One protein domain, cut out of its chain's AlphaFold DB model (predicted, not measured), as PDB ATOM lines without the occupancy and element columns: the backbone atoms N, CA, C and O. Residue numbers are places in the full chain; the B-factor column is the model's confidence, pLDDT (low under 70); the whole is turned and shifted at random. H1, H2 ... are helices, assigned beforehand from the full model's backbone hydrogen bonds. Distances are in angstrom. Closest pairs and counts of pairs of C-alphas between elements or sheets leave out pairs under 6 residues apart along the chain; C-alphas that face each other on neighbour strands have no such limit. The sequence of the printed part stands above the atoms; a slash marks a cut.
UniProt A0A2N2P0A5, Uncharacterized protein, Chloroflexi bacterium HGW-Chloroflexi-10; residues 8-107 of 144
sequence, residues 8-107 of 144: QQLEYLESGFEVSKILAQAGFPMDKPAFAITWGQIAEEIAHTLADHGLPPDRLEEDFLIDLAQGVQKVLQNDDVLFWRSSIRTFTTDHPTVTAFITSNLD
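What this domain is: This is residues 8 to 107 of the 144 residues of an uncharacterized protein of Chloroflexi bacterium HGW-Chloroflexi-10 (UniProt A0A2N2P0A5). A compact core of four crossed helices has H2 between H1 and H4, with H3 packed on all three; H5 continues past H4 to one end of the longest axis. The 100 printed residues, all helix in class, hold H1 to H5 and no named strand. The radius of gyration of the C-alphas is 12.7 A; the spans are 38 by 25 by 25 A.

How they stand to each other: H1, residues 8 to 25, touches H2, residues 39 to 52, at C-alphas 16 and 44, 4.6 A apart, a steep tilt of 47 degrees. H3, residues 62 to 76, and H4, residues 81 to 93, form a helical hairpin; their closest C-alphas, 72 and 88, are 5.9 A apart. H5, residues 96 to 106, is apart from H1. O i to N i+4 pairs are within hydrogen-bond range throughout H1, H2, H3 and H5, and in 7 of 9 in H4.

Where its parts are: H1 runs 25.8 A from C-alpha 8 at (197.330, 147.430, 185.583); H5 ends at C-alpha 106 at (206.455, 165.517, 193.391).

The domain as a whole: The printed part has no cut. The link H1 to H2 is long. Residues 105 to 107 are under pLDDT 70.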
ATOM      1  N   GLN A   8     195.893 147.196 185.733       84.81
ATOM      2  CA  GLN A   8     197.330 147.430 185.583       84.81
ATOM      3  C   GLN A   8     197.960 146.593 184.455       84.81
ATOM      4  O   GLN A   8     198.807 147.076 183.714       84.81
ATOM      5  N   GLN A   9     197.544 145.333 184.287       87.06
ATOM      6  CA  GLN A   9     198.039 144.496 183.188       87.06
ATOM      7  C   GLN A   9     197.572 145.008 181.822       87.06
ATOM      8  O   GLN A   9     198.305 144.880 180.844       87.06
ATOM      9  N   LEU A  10     196.367 145.576 181.752       88.62
ATOM     10  CA  LEU A  10     195.863 146.206 180.535       88.62
ATOM     11  C   LEU A  10     196.620 147.502 180.229       88.62
ATOM     12  O   LEU A  10     197.019 147.692 179.087       88.62
ATOM     13  N   GLU A  11     196.884 148.331 181.241       88.12
ATOM     14  CA  GLU A  11     197.678 149.562 181.110       88.12
ATOM     15  C   GLU A  11     199.102 149.269 180.629       88.12
ATOM     16  O   GLU A  11     199.599 149.921 179.713       88.12
ATOM     17  N   TYR A  12     199.748 148.243 181.184       91.19
ATOM     18  CA  TYR A  12     201.060 147.798 180.723       91.19
ATOM     19  C   TYR A  12     201.040 147.317 179.274       91.19
ATOM     20  O   TYR A  12     201.912 147.692 178.491       91.19
ATOM     21  N   LEU A  13     200.025 146.540 178.892       90.88
ATOM     22  CA  LEU A  13     199.894 146.040 177.528       90.88
ATOM     23  C   LEU A  13     199.630 147.169 176.521       90.88
ATOM     24  O   LEU A  13     200.205 147.166 175.433       90.88
ATOM     25  N   GLU A  14     198.794 148.142 176.882       91.56
ATOM     26  CA  GLU A  14     198.520 149.328 176.067       91.56
ATOM     27  C   GLU A  14     199.763 150.212 175.933       91.56
ATOM     28  O   GLU A  14     200.156 150.559 174.818       91.56
ATOM     29  N   SER A  15     200.439 150.498 177.051       91.69
ATOM     30  CA  SER A  15     201.674 151.284 177.071       91.69
ATOM     31  C   SER A  15     202.758 150.626 176.209       91.69
ATOM     32  O   SER A  15     203.347 151.265 175.334       91.69
ATOM     33  N   GLY A  16     202.970 149.317 176.386       93.12
ATOM     34  CA  GLY A  16     203.930 148.539 175.604       93.12
ATOM     35  C   GLY A  16     203.617 148.549 174.111       93.12
ATOM     36  O   GLY A  16     204.528 148.669 173.286       93.12
ATOM     37  N   PHE A  17     202.334 148.471 173.748       93.75
ATOM     38  CA  PHE A  17     201.897 148.527 172.357       93.75
ATOM     39  C   PHE A  17     202.164 149.894 171.714       93.75
ATOM     40  O   PHE A  17     202.714 149.940 170.610       93.75
ATOM     41  N   GLU A  18     201.832 150.999 172.385       94.06
ATOM     42  CA  GLU A  18     202.052 152.341 171.831       94.06
ATOM     43  C   GLU A  18     203.546 152.663 171.684       94.06
ATOM     44  O   GLU A  18     203.968 153.095 170.609       94.06
ATOM     45  N   VAL A  19     204.382 152.346 172.681       93.69
ATOM     46  CA  VAL A  19     205.844 152.517 172.555       93.69
ATOM     47  C   VAL A  19     206.397 151.660 171.410       93.69
ATOM     48  O   VAL A  19     207.172 152.147 170.584       93.69
ATOM     49  N   SER A  20     205.959 150.402 171.296       94.75
ATOM     50  CA  SER A  20     206.381 149.506 170.207       94.75
ATOM     51  C   SER A  20     206.027 150.059 168.827       94.75
ATOM     52  O   SER A  20     206.811 149.957 167.883       94.75
ATOM     53  N   LYS A  21     204.843 150.660 168.693       95.06
ATOM     54  CA  LYS A  21     204.354 151.259 167.450       95.06
ATOM     55  C   LYS A  21     205.166 152.490 167.051       95.06
ATOM     56  O   LYS A  21     205.566 152.569 165.890       95.06
ATOM     57  N   ILE A  22     205.453 153.389 167.993       94.44
ATOM     58  CA  ILE A  22     206.294 154.578 167.763       94.44
ATOM     59  C   ILE A  22     207.687 154.145 167.291       94.44
ATOM     60  O   ILE A  22     208.173 154.582 166.248       94.44
ATOM     61  N   LEU A  23     208.301 153.191 167.993       94.50
ATOM     62  CA  LEU A  23     209.616 152.675 167.620       94.50
ATOM     63  C   LEU A  23     209.595 151.952 166.262       94.50
ATOM     64  O   LEU A  23     210.501 152.130 165.445       94.50
ATOM     65  N   ALA A  24     208.548 151.184 165.957       95.19
ATOM     66  CA  ALA A  24     208.408 150.539 164.653       95.19
ATOM     67  C   ALA A  24     208.310 151.560 163.509       95.19
ATOM     68  O   ALA A  24     208.938 151.370 162.464       95.19
ATOM     69  N   GLN A  25     207.573 152.655 163.711       94.44
ATOM     70  CA  GLN A  25     207.469 153.759 162.751       94.44
ATOM     71  C   GLN A  25     208.805 154.488 162.563       94.44
ATOM     72  O   GLN A  25     209.147 154.854 161.439       94.44
ATOM     73  N   ALA A  26     209.598 154.604 163.629       93.00
ATOM     74  CA  ALA A  26     210.949 155.158 163.599       93.00
ATOM     75  C   ALA A  26     212.006 154.219 162.978       93.00
ATOM     76  O   ALA A  26     213.170 154.596 162.835       93.00
ATOM     77  N   GLY A  27     211.621 153.002 162.575       93.38
ATOM     78  CA  GLY A  27     212.503 152.055 161.894       93.38
ATOM     79  C   GLY A  27     213.184 151.035 162.809       93.38
ATOM     80  O   GLY A  27     214.130 150.382 162.364       93.38
ATOM     81  N   PHE A  28     212.703 150.851 164.042       92.44
ATOM     82  CA  PHE A  28     213.110 149.764 164.936       92.44
ATOM     83  C   PHE A  28     212.161 148.565 164.769       92.44
ATOM     84  O   PHE A  28     211.051 148.569 165.294       92.44
ATOM     85  N   PRO A  29     212.535 147.518 164.022       92.38
ATOM     86  CA  PRO A  29     211.663 146.364 163.828       92.38
ATOM     87  C   PRO A  29     211.571 145.522 165.108       92.38
ATOM     88  O   PRO A  29     212.571 144.960 165.558       92.38
ATOM     89  N   MET A  30     210.362 145.429 165.671       93.69
ATOM     90  CA  MET A  30     210.066 144.803 166.973       93.69
ATOM     91  C   MET A  30     210.510 143.340 167.092       93.69
ATOM     92  O   MET A  30     210.821 142.873 168.186       93.69
ATOM     93  N   ASP A  31     210.543 142.623 165.972       91.50
ATOM     94  CA  ASP A  31     210.918 141.214 165.862       91.50
ATOM     95  C   ASP A  31     212.428 140.995 165.692       91.50
ATOM     96  O   ASP A  31     212.913 139.876 165.878       91.50
ATOM     97  N   LYS A  32     213.200 142.041 165.361       92.06
ATOM     98  CA  LYS A  32     214.650 141.909 165.194       92.06
ATOM     99  C   LYS A  32     215.392 142.069 166.516       92.06
ATOM    100  O   LYS A  32     214.971 142.842 167.383       92.06
ATOM    101  N   PRO A  33     216.547 141.397 166.647       89.31
ATOM    102  CA  PRO A  33     217.426 141.604 167.782       89.31
ATOM    103  C   PRO A  33     217.989 143.030 167.768       89.31
ATOM    104  O   PRO A  33     218.529 143.491 166.761       89.31
ATOM    105  N   ALA A  34     217.883 143.706 168.907       87.44
ATOM    106  CA  ALA A  34     218.630 144.928 169.202       87.44
ATOM    107  C   ALA A  34     220.008 144.599 169.802       87.44
ATOM    108  O   ALA A  34     220.989 145.310 169.573       87.44
ATOM    109  N   PHE A  35     220.047 143.499 170.561       84.44
ATOM    110  CA  PHE A  35     221.195 142.903 171.241       84.44
ATOM    111  C   PHE A  35     220.887 141.400 171.468       84.44
ATOM    112  O   PHE A  35     220.525 140.707 170.521       84.44
ATOM    113  N   ALA A  36     220.963 140.887 172.700       85.62
ATOM    114  CA  ALA A  36     220.510 139.553 173.104       85.62
ATOM    115  C   ALA A  36     218.977 139.435 173.240       85.62
ATOM    116  O   ALA A  36     218.457 138.348 173.486       85.62
ATOM    117  N   ILE A  37     218.272 140.555 173.079       90.38
ATOM    118  CA  ILE A  37     216.817 140.705 173.159       90.38
ATOM    119  C   ILE A  37     216.294 141.440 171.923       90.38
ATOM    120  O   ILE A  37     217.067 142.061 171.178       90.38
ATOM    121  N   THR A  38     214.983 141.380 171.706       94.00
ATOM    122  CA  THR A  38     214.329 142.078 170.594       94.00
ATOM    123  C   THR A  38     214.010 143.534 170.928       94.00
ATOM    124  O   THR A  38     213.924 143.917 172.095       94.00
ATOM    125  N   TRP A  39     213.785 144.351 169.897       94.44
ATOM    126  CA  TRP A  39     213.274 145.712 170.089       94.44
ATOM    127  C   TRP A  39     211.912 145.743 170.783       94.44
ATOM    128  O   TRP A  39     211.669 146.657 171.560       94.44
ATOM    129  N   GLY A  40     211.065 144.727 170.577       94.12
ATOM    130  CA  GLY A  40     209.802 144.602 171.306       94.12
ATOM    131  C   GLY A  40     209.999 144.450 172.816       94.12
ATOM    132  O   GLY A  40     209.289 145.080 173.586       94.12
ATOM    133  N   GLN A  41     211.007 143.687 173.249       93.75
ATOM    134  CA  GLN A  41     211.321 143.532 174.678       93.75
ATOM    135  C   GLN A  41     211.901 144.814 175.289       93.75
ATOM    136  O   GLN A  41     211.639 145.119 176.449       93.75
ATOM    137  N   ILE A  42     212.677 145.577 174.513       93.75
ATOM    138  CA  ILE A  42     213.154 146.902 174.937       93.75
ATOM    139  C   ILE A  42     211.979 147.872 175.081       93.75
ATOM    140  O   ILE A  42     211.874 148.553 176.097       93.75
ATOM    141  N   ALA A  43     211.099 147.918 174.078       94.75
ATOM    142  CA  ALA A  43     209.914 148.770 174.072       94.75
ATOM    143  C   ALA A  43     209.000 148.475 175.269       94.75
ATOM    144  O   ALA A  43     208.558 149.398 175.945       94.75
ATOM    145  N   GLU A  44     208.773 147.192 175.549       94.88
ATOM    146  CA  GLU A  44     207.981 146.715 176.681       94.88
ATOM    147  C   GLU A  44     208.557 147.183 178.026       94.88
ATOM    148  O   GLU A  44     207.846 147.806 178.810       94.88
ATOM    149  N   GLU A  45     209.847 146.958 178.292       94.94
ATOM    150  CA  GLU A  45     210.448 147.367 179.572       94.94
ATOM    151  C   GLU A  45     210.502 148.892 179.740       94.94
ATOM    152  O   GLU A  45     210.272 149.397 180.842       94.94
ATOM    153  N   ILE A  46     210.757 149.641 178.661       93.62
ATOM    154  CA  ILE A  46     210.657 151.107 178.675       93.62
ATOM    155  C   ILE A  46     209.232 151.526 179.054       93.62
ATOM    156  O   ILE A  46     209.047 152.318 179.975       93.62
ATOM    157  N   ALA A  47     208.227 150.972 178.378       94.06
ATOM    158  CA  ALA A  47     206.825 151.305 178.592       94.06
ATOM    159  C   ALA A  47     206.347 150.986 180.014       94.06
ATOM    160  O   ALA A  47     205.647 151.795 180.623       94.06
ATOM    161  N   HIS A  48     206.742 149.831 180.557       93.50
ATOM    162  CA  HIS A  48     206.435 149.447 181.933       93.50
ATOM    163  C   HIS A  48     207.104 150.384 182.936       93.50
ATOM    164  O   HIS A  48     206.450 150.853 183.860       93.50
ATOM    165  N   THR A  49     208.380 150.716 182.720       92.25
ATOM    166  CA  THR A  49     209.109 151.644 183.597       92.25
ATOM    167  C   THR A  49     208.452 153.024 183.605       92.25
ATOM    168  O   THR A  49     208.290 153.632 184.658       92.25
ATOM    169  N   LEU A  50     208.032 153.524 182.444       90.75
ATOM    170  CA  LEU A  50     207.337 154.805 182.337       90.75
ATOM    171  C   LEU A  50     205.947 154.761 182.996       90.75
ATOM    172  O   LEU A  50     205.589 155.681 183.734       90.75
ATOM    173  N   ALA A  51     205.199 153.671 182.805       90.69
ATOM    174  CA  ALA A  51     203.905 153.458 183.452       90.69
ATOM    175  C   ALA A  51     204.021 153.384 184.986       90.69
ATOM    176  O   ALA A  51     203.208 153.994 185.679       90.69
ATOM    177  N   ASP A  52     205.064 152.738 185.520       90.44
ATOM    178  CA  ASP A  52     205.360 152.698 186.961       90.44
ATOM    179  C   ASP A  52     205.553 154.099 187.564       90.44
ATOM    180  O   ASP A  52     205.287 154.317 188.746       90.44
ATOM    181  N   HIS A  53     206.001 155.057 186.750       87.56
ATOM    182  CA  HIS A  53     206.186 156.455 187.132       87.56
ATOM    183  C   HIS A  53     204.994 157.358 186.767       87.56
ATOM    184  O   HIS A  53     205.076 158.576 186.928       87.56
ATOM    185  N   GLY A  54     203.881 156.791 186.287       86.50
ATOM    186  CA  GLY A  54     202.699 157.558 185.885       86.50
ATOM    187  C   GLY A  54     202.924 158.423 184.640       86.50
ATOM    188  O   GLY A  54     202.255 159.445 184.470       86.50
ATOM    189  N   LEU A  55     203.870 158.033 183.778       87.56
ATOM    190  CA  LEU A  55     204.212 158.712 182.528       87.56
ATOM    191  C   LEU A  55     203.736 157.875 181.338       87.56
ATOM    192  O   LEU A  55     204.525 157.147 180.739       87.56
ATOM    193  N   PRO A  56     202.443 157.928 180.990       84.00
ATOM    194  CA  PRO A  56     201.942 157.166 179.863       84.00
ATOM    195  C   PRO A  56     202.510 157.724 178.539       84.00
ATOM    196  O   PRO A  56     202.842 158.914 178.448       84.00
ATOM    197  N   PRO A  57     202.671 156.870 177.514       83.38
ATOM    198  CA  PRO A  57     203.391 157.218 176.290       83.38
ATOM    199  C   PRO A  57     202.731 158.334 175.470       83.38
ATOM    200  O   PRO A  57     203.420 159.006 174.712       83.38
ATOM    201  N   ASP A  58     201.435 158.591 175.650       83.00
ATOM    202  CA  ASP A  58     200.692 159.693 175.021       83.00
ATOM    203  C   ASP A  58     201.140 161.086 175.490       83.00
ATOM    204  O   ASP A  58     200.915 162.077 174.794       83.00
ATOM    205  N   ARG A  59     201.778 161.177 176.663       82.25
ATOM    206  CA  ARG A  59     202.318 162.434 177.208       82.25
ATOM    207  C   ARG A  59     203.755 162.710 176.783       82.25
ATOM    208  O   ARG A  59     204.296 163.759 177.130       82.25
ATOM    209  N   LEU A  60     204.382 161.765 176.095       87.44
ATOM    210  CA  LEU A  60     205.791 161.800 175.751       87.44
ATOM    211  C   LEU A  60     205.962 162.082 174.261       87.44
ATOM    212  O   LEU A  60     205.172 161.648 173.427       87.44
ATOM    213  N   GLU A  61     207.014 162.819 173.926       90.38
ATOM    214  CA  GLU A  61     207.361 163.073 172.532       90.38
ATOM    215  C   GLU A  61     207.942 161.805 171.887       90.38
ATOM    216  O   GLU A  61     208.714 161.069 172.509       90.38
ATOM    217  N   GLU A  62     207.599 161.559 170.621       92.19
ATOM    218  CA  GLU A  62     208.098 160.399 169.870       92.19
ATOM    219  C   GLU A  62     209.633 160.393 169.796       92.19
ATOM    220  O   GLU A  62     210.263 159.363 170.046       92.19
ATOM    221  N   ASP A  63     210.236 161.558 169.535       92.56
ATOM    222  CA  ASP A  63     211.691 161.737 169.470       92.56
ATOM    223  C   ASP A  63     212.373 161.359 170.792       92.56
ATOM    224  O   ASP A  63     213.419 160.710 170.792       92.56
ATOM    225  N   PHE A  64     211.741 161.666 171.928       92.75
ATOM    226  CA  PHE A  64     212.250 161.279 173.240       92.75
ATOM    227  C   PHE A  64     212.276 159.751 173.416       92.75
ATOM    228  O   PHE A  64     213.270 159.201 173.895       92.75
ATOM    229  N   LEU A  65     211.220 159.042 173.004       93.50
ATOM    230  CA  LEU A  65     211.180 157.576 173.080       93.50
ATOM    231  C   LEU A  65     212.228 156.929 172.165       93.50
ATOM    232  O   LEU A  65     212.832 155.917 172.531       93.50
ATOM    233  N   ILE A  66     212.475 157.525 170.998       94.31
ATOM    234  CA  ILE A  66     213.520 157.092 170.065       94.31
ATOM    235  C   ILE A  66     214.908 157.274 170.687       94.31
ATOM    236  O   ILE A  66     215.708 156.333 170.683       94.31
ATOM    237  N   ASP A  67     215.188 158.448 171.251       94.06
ATOM    238  CA  ASP A  67     216.458 158.745 171.920       94.06
ATOM    239  C   ASP A  67     216.701 157.801 173.101       94.06
ATOM    240  O   ASP A  67     217.803 157.263 173.265       94.06
ATOM    241  N   LEU A  68     215.652 157.523 173.878       93.44
ATOM    242  CA  LEU A  68     215.705 156.585 174.988       93.44
ATOM    243  C   LEU A  68     216.035 155.165 174.507       93.44
ATOM    244  O   LEU A  68     216.943 154.532 175.047       93.44
ATOM    245  N   ALA A  69     215.361 154.678 173.462       93.31
ATOM    246  CA  ALA A  69     215.612 153.357 172.891       93.31
ATOM    247  C   ALA A  69     217.050 153.217 172.352       93.31
ATOM    248  O   ALA A  69     217.706 152.192 172.564       93.31
ATOM    249  N   GLN A  70     217.583 154.258 171.706       92.81
ATOM    250  CA  GLN A  70     218.976 154.285 171.250       92.81
ATOM    251  C   GLN A  70     219.973 154.340 172.416       92.81
ATOM    252  O   GLN A  70     221.024 153.696 172.365       92.81
ATOM    253  N   GLY A  71     219.665 155.112 173.460       91.50
ATOM    254  CA  GLY A  71     220.462 155.191 174.683       91.50
ATOM    255  C   GLY A  71     220.551 153.835 175.380       91.50
ATOM    256  O   GLY A  71     221.652 153.346 175.632       91.50
ATOM    257  N   VAL A  72     219.406 153.174 175.556       91.81
ATOM    258  CA  VAL A  72     219.307 151.804 176.069       91.81
ATOM    259  C   VAL A  72     220.163 150.845 175.250       91.81
ATOM    260  O   VAL A  72     220.953 150.094 175.817       91.81
ATOM    261  N   GLN A  73     220.067 150.881 173.918       90.81
ATOM    262  CA  GLN A  73     220.866 149.999 173.069       90.81
ATOM    263  C   GLN A  73     222.373 150.169 173.321       90.81
ATOM    264  O   GLN A  73     223.101 149.179 173.388       90.81
ATOM    265  N   LYS A  74     222.847 151.410 173.484       90.94
ATOM    266  CA  LYS A  74     224.258 151.699 173.786       90.94
ATOM    267  C   LYS A  74     224.663 151.193 175.169       90.94
ATOM    268  O   LYS A  74     225.767 150.674 175.311       90.94
ATOM    269  N   VAL A  75     223.798 151.321 176.175       89.44
ATOM    270  CA  VAL A  75     224.055 150.789 177.524       89.44
ATOM    271  C   VAL A  75     224.169 149.267 177.477       89.44
ATOM    272  O   VAL A  75     225.172 148.713 177.918       89.44
ATOM    273  N   LEU A  76     223.215 148.594 176.830       88.12
ATOM    274  CA  LEU A  76     223.186 147.134 176.728       88.12
ATOM    275  C   LEU A  76     224.380 146.540 175.972       88.12
ATOM    276  O   LEU A  76     224.746 145.397 176.219       88.12
ATOM    277  N   GLN A  77     225.008 147.294 175.067       86.25
ATOM    278  CA  GLN A  77     226.244 146.861 174.404       86.25
ATOM    279  C   GLN A  77     227.460 146.819 175.345       86.25
ATOM    280  O   GLN A  77     228.436 146.140 175.026       86.25
ATOM    281  N   ASN A  78     227.419 147.548 176.463       82.56
ATOM    282  CA  ASN A  78     228.512 147.637 177.435       82.56
ATOM    283  C   ASN A  78     228.247 146.837 178.721       82.56
ATOM    284  O   ASN A  78     229.179 146.628 179.497       82.56
ATOM    285  N   ASP A  79     227.008 146.393 178.931       77.38
ATOM    286  CA  ASP A  79     226.568 145.667 180.120       77.38
ATOM    287  C   ASP A  79     226.484 144.149 179.908       77.38
ATOM    288  O   ASP A  79     226.466 143.626 178.790       77.38
ATOM    289  N   ASP A  80     226.413 143.421 181.021       79.44
ATOM    290  CA  ASP A  80     226.156 141.985 181.007       79.44
ATOM    291  C   ASP A  80     224.701 141.704 180.593       79.44
ATOM    292  O   ASP A  80     223.741 142.235 181.161       79.44
ATOM    293  N   VAL A  81     224.552 140.805 179.616       77.94
ATOM    294  CA  VAL A  81     223.277 140.334 179.063       77.94
ATOM    295  C   VAL A  81     222.282 139.949 180.150       77.94
ATOM    296  O   VAL A  81     221.091 140.175 179.976       77.94
ATOM    297  N   LEU A  82     222.730 139.355 181.258       84.81
ATOM    298  CA  LEU A  82     221.831 138.832 182.290       84.81
ATOM    299  C   LEU A  82     221.064 139.925 183.045       84.81
ATOM    300  O   LEU A  82     219.985 139.648 183.571       84.81
ATOM    301  N   PHE A  83     221.578 141.156 183.072       86.38
ATOM    302  CA  PHE A  83     221.002 142.260 183.844       86.38
ATOM    303  C   PHE A  83     220.268 143.292 182.984       86.38
ATOM    304  O   PHE A  83     219.870 144.336 183.497       86.38
ATOM    305  N   TRP A  84     220.009 142.976 181.710       90.44
ATOM    306  CA  TRP A  84     219.451 143.912 180.732       90.44
ATOM    307  C   TRP A  84     218.203 144.658 181.226       90.44
ATOM    308  O   TRP A  84     218.125 145.868 181.058       90.44
ATOM    309  N   ARG A  85     217.259 143.980 181.896       91.00
ATOM    310  CA  ARG A  85     216.051 144.624 182.450       91.00
ATOM    311  C   ARG A  85     216.384 145.715 183.459       91.00
ATOM    312  O   ARG A  85     215.805 146.794 183.417       91.00
ATOM    313  N   SER A  86     217.324 145.428 184.359       91.00
ATOM    314  CA  SER A  86     217.768 146.405 185.349       91.00
ATOM    315  C   SER A  86     218.461 147.575 184.664       91.00
ATOM    316  O   SER A  86     218.180 148.709 185.019       91.00
ATOM    317  N   SER A  87     219.304 147.314 183.659       90.31
ATOM    318  CA  SER A  87     219.977 148.371 182.899       90.31
ATOM    319  C   SER A  87     218.983 149.277 182.168       90.31
ATOM    320  O   SER A  87     219.132 150.493 182.230       90.31
ATOM    321  N   ILE A  88     217.946 148.715 181.530       91.50
ATOM    322  CA  ILE A  88     216.874 149.505 180.898       91.50
ATOM    323  C   ILE A  88     216.165 150.353 181.943       91.50
ATOM    324  O   ILE A  88     216.101 151.568 181.788       91.50
ATOM    325  N   ARG A  89     215.683 149.731 183.024       92.88
ATOM    326  CA  ARG A  89     214.931 150.429 184.067       92.88
ATOM    327  C   ARG A  89     215.739 151.570 184.676       92.88
ATOM    328  O   ARG A  89     215.255 152.692 184.726       92.88
ATOM    329  N   THR A  90     216.977 151.299 185.089       92.25
ATOM    330  CA  THR A  90     217.877 152.311 185.651       92.25
ATOM    331  C   THR A  90     218.132 153.432 184.650       92.25
ATOM    332  O   THR A  90     217.943 154.591 184.991       92.25
ATOM    333  N   PHE A  91     218.473 153.112 183.399       92.19
ATOM    334  CA  PHE A  91     218.730 154.134 182.386       92.19
ATOM    335  C   PHE A  91     217.496 154.994 182.083       92.19
ATOM    336  O   PHE A  91     217.618 156.204 181.911       92.19
ATOM    337  N   THR A  92     216.308 154.390 182.027       91.69
ATOM    338  CA  THR A  92     215.051 155.108 181.804       91.69
ATOM    339  C   THR A  92     214.685 155.994 182.988       91.69
ATOM    340  O   THR A  92     214.362 157.159 182.775       91.69
ATOM    341  N   THR A  93     214.770 155.492 184.222       91.56
ATOM    342  CA  THR A  93     214.475 156.277 185.431       91.56
ATOM    343  C   THR A  93     215.470 157.428 185.628       91.56
ATOM    344  O   THR A  93     215.060 158.540 185.970       91.56
ATOM    345  N   ASP A  94     216.755 157.192 185.351       91.88
ATOM    346  CA  ASP A  94     217.825 158.190 185.481       91.88
ATOM    347  C   ASP A  94     217.880 159.165 184.291       91.88
ATOM    348  O   ASP A  94     218.691 160.098 184.277       91.88
ATOM    349  N   HIS A  95     217.042 158.968 183.265       91.19
ATOM    350  CA  HIS A  95     217.016 159.862 182.118       91.19
ATOM    351  C   HIS A  95     216.559 161.263 182.566       91.19
ATOM    352  O   HIS A  95     215.462 161.385 183.116       91.19
ATOM    353  N   PRO A  96     217.309 162.346 182.267       88.25
ATOM    354  CA  PRO A  96     217.020 163.688 182.782       88.25
ATOM    355  C   PRO A  96     215.579 164.155 182.557       88.25
ATOM    356  O   PRO A  96     214.972 164.742 183.445       88.25
ATOM    357  N   THR A  97     215.014 163.855 181.384       86.94
ATOM    358  CA  THR A  97     213.611 164.140 181.053       86.94
ATOM    359  C   THR A  97     212.631 163.408 181.975       86.94
ATOM    360  O   THR A  97     211.704 164.025 182.486       86.94
ATOM    361  N   VAL A  98     212.849 162.115 182.231       86.69
ATOM    362  CA  VAL A  98     211.995 161.300 183.113       86.69
ATOM    363  C   VAL A  98     212.116 161.788 184.548       86.69
ATOM    364  O   VAL A  98     211.103 162.033 185.194       86.69
ATOM    365  N   THR A  99     213.342 162.016 185.022       88.94
ATOM    366  CA  THR A  99     213.583 162.583 186.350       88.94
ATOM    367  C   THR A  99     212.901 163.943 186.506       88.94
ATOM    368  O   THR A  99     212.242 164.170 187.511       88.94
ATOM    369  N   ALA A 100     212.989 164.831 185.510       86.94
ATOM    370  CA  ALA A 100     212.319 166.130 185.549       86.94
ATOM    371  C   ALA A 100     210.792 165.991 185.646       86.94
ATOM    372  O   ALA A 100     210.175 166.684 186.451       86.94
ATOM    373  N   PHE A 101     210.189 165.070 184.887       84.56
ATOM    374  CA  PHE A 101     208.757 164.784 184.987       84.56
ATOM    375  C   PHE A 101     208.371 164.244 186.369       84.56
ATOM    376  O   PHE A 101     207.412 164.733 186.966       84.56
ATOM    377  N   ILE A 102     209.133 163.286 186.901       84.25
ATOM    378  CA  ILE A 102     208.904 162.713 188.232       84.25
ATOM    379  C   ILE A 102     208.992 163.808 189.300       84.25
ATOM    380  O   ILE A 102     208.038 163.997 190.051       84.25
ATOM    381  N   THR A 103     210.083 164.578 189.330       81.12
ATOM    382  CA  THR A 103     210.280 165.664 190.301       81.12
ATOM    383  C   THR A 103     209.204 166.740 190.171       81.12
ATOM    384  O   THR A 103     208.666 167.172 191.178       81.12
ATOM    385  N   SER A 104     208.794 167.110 188.952       72.81
ATOM    386  CA  SER A 104     207.711 168.087 188.757       72.81
ATOM    387  C   SER A 104     206.345 167.607 189.267       72.81
ATOM    388  O   SER A 104     205.515 168.420 189.672       72.81
ATOM    389  N   ASN A 105     206.100 166.294 189.264       63.06
ATOM    390  CA  ASN A 105     204.895 165.713 189.854       63.06
ATOM    391  C   ASN A 105     204.986 165.660 191.387       63.06
ATOM    392  O   ASN A 105     203.967 165.835 192.043       63.06
ATOM    393  N   LEU A 106     206.187 165.467 191.947       60.22
ATOM    394  CA  LEU A 106     206.455 165.517 193.391       60.22
ATOM    395  C   LEU A 106     206.381 166.943 193.957       60.22
ATOM    396  O   LEU A 106     205.806 167.135 195.018       60.22
ATOM    397  N   ASP A 107     206.880 167.951 193.238       54.91
ATOM    398  CA  ASP A 107     206.820 169.364 193.655       54.91
ATOM    399  C   ASP A 107     205.381 169.936 193.645       54.91
ATOM    400  O   ASP A 107     205.153 171.049 194.120       54.91
TER     401      ASP A 107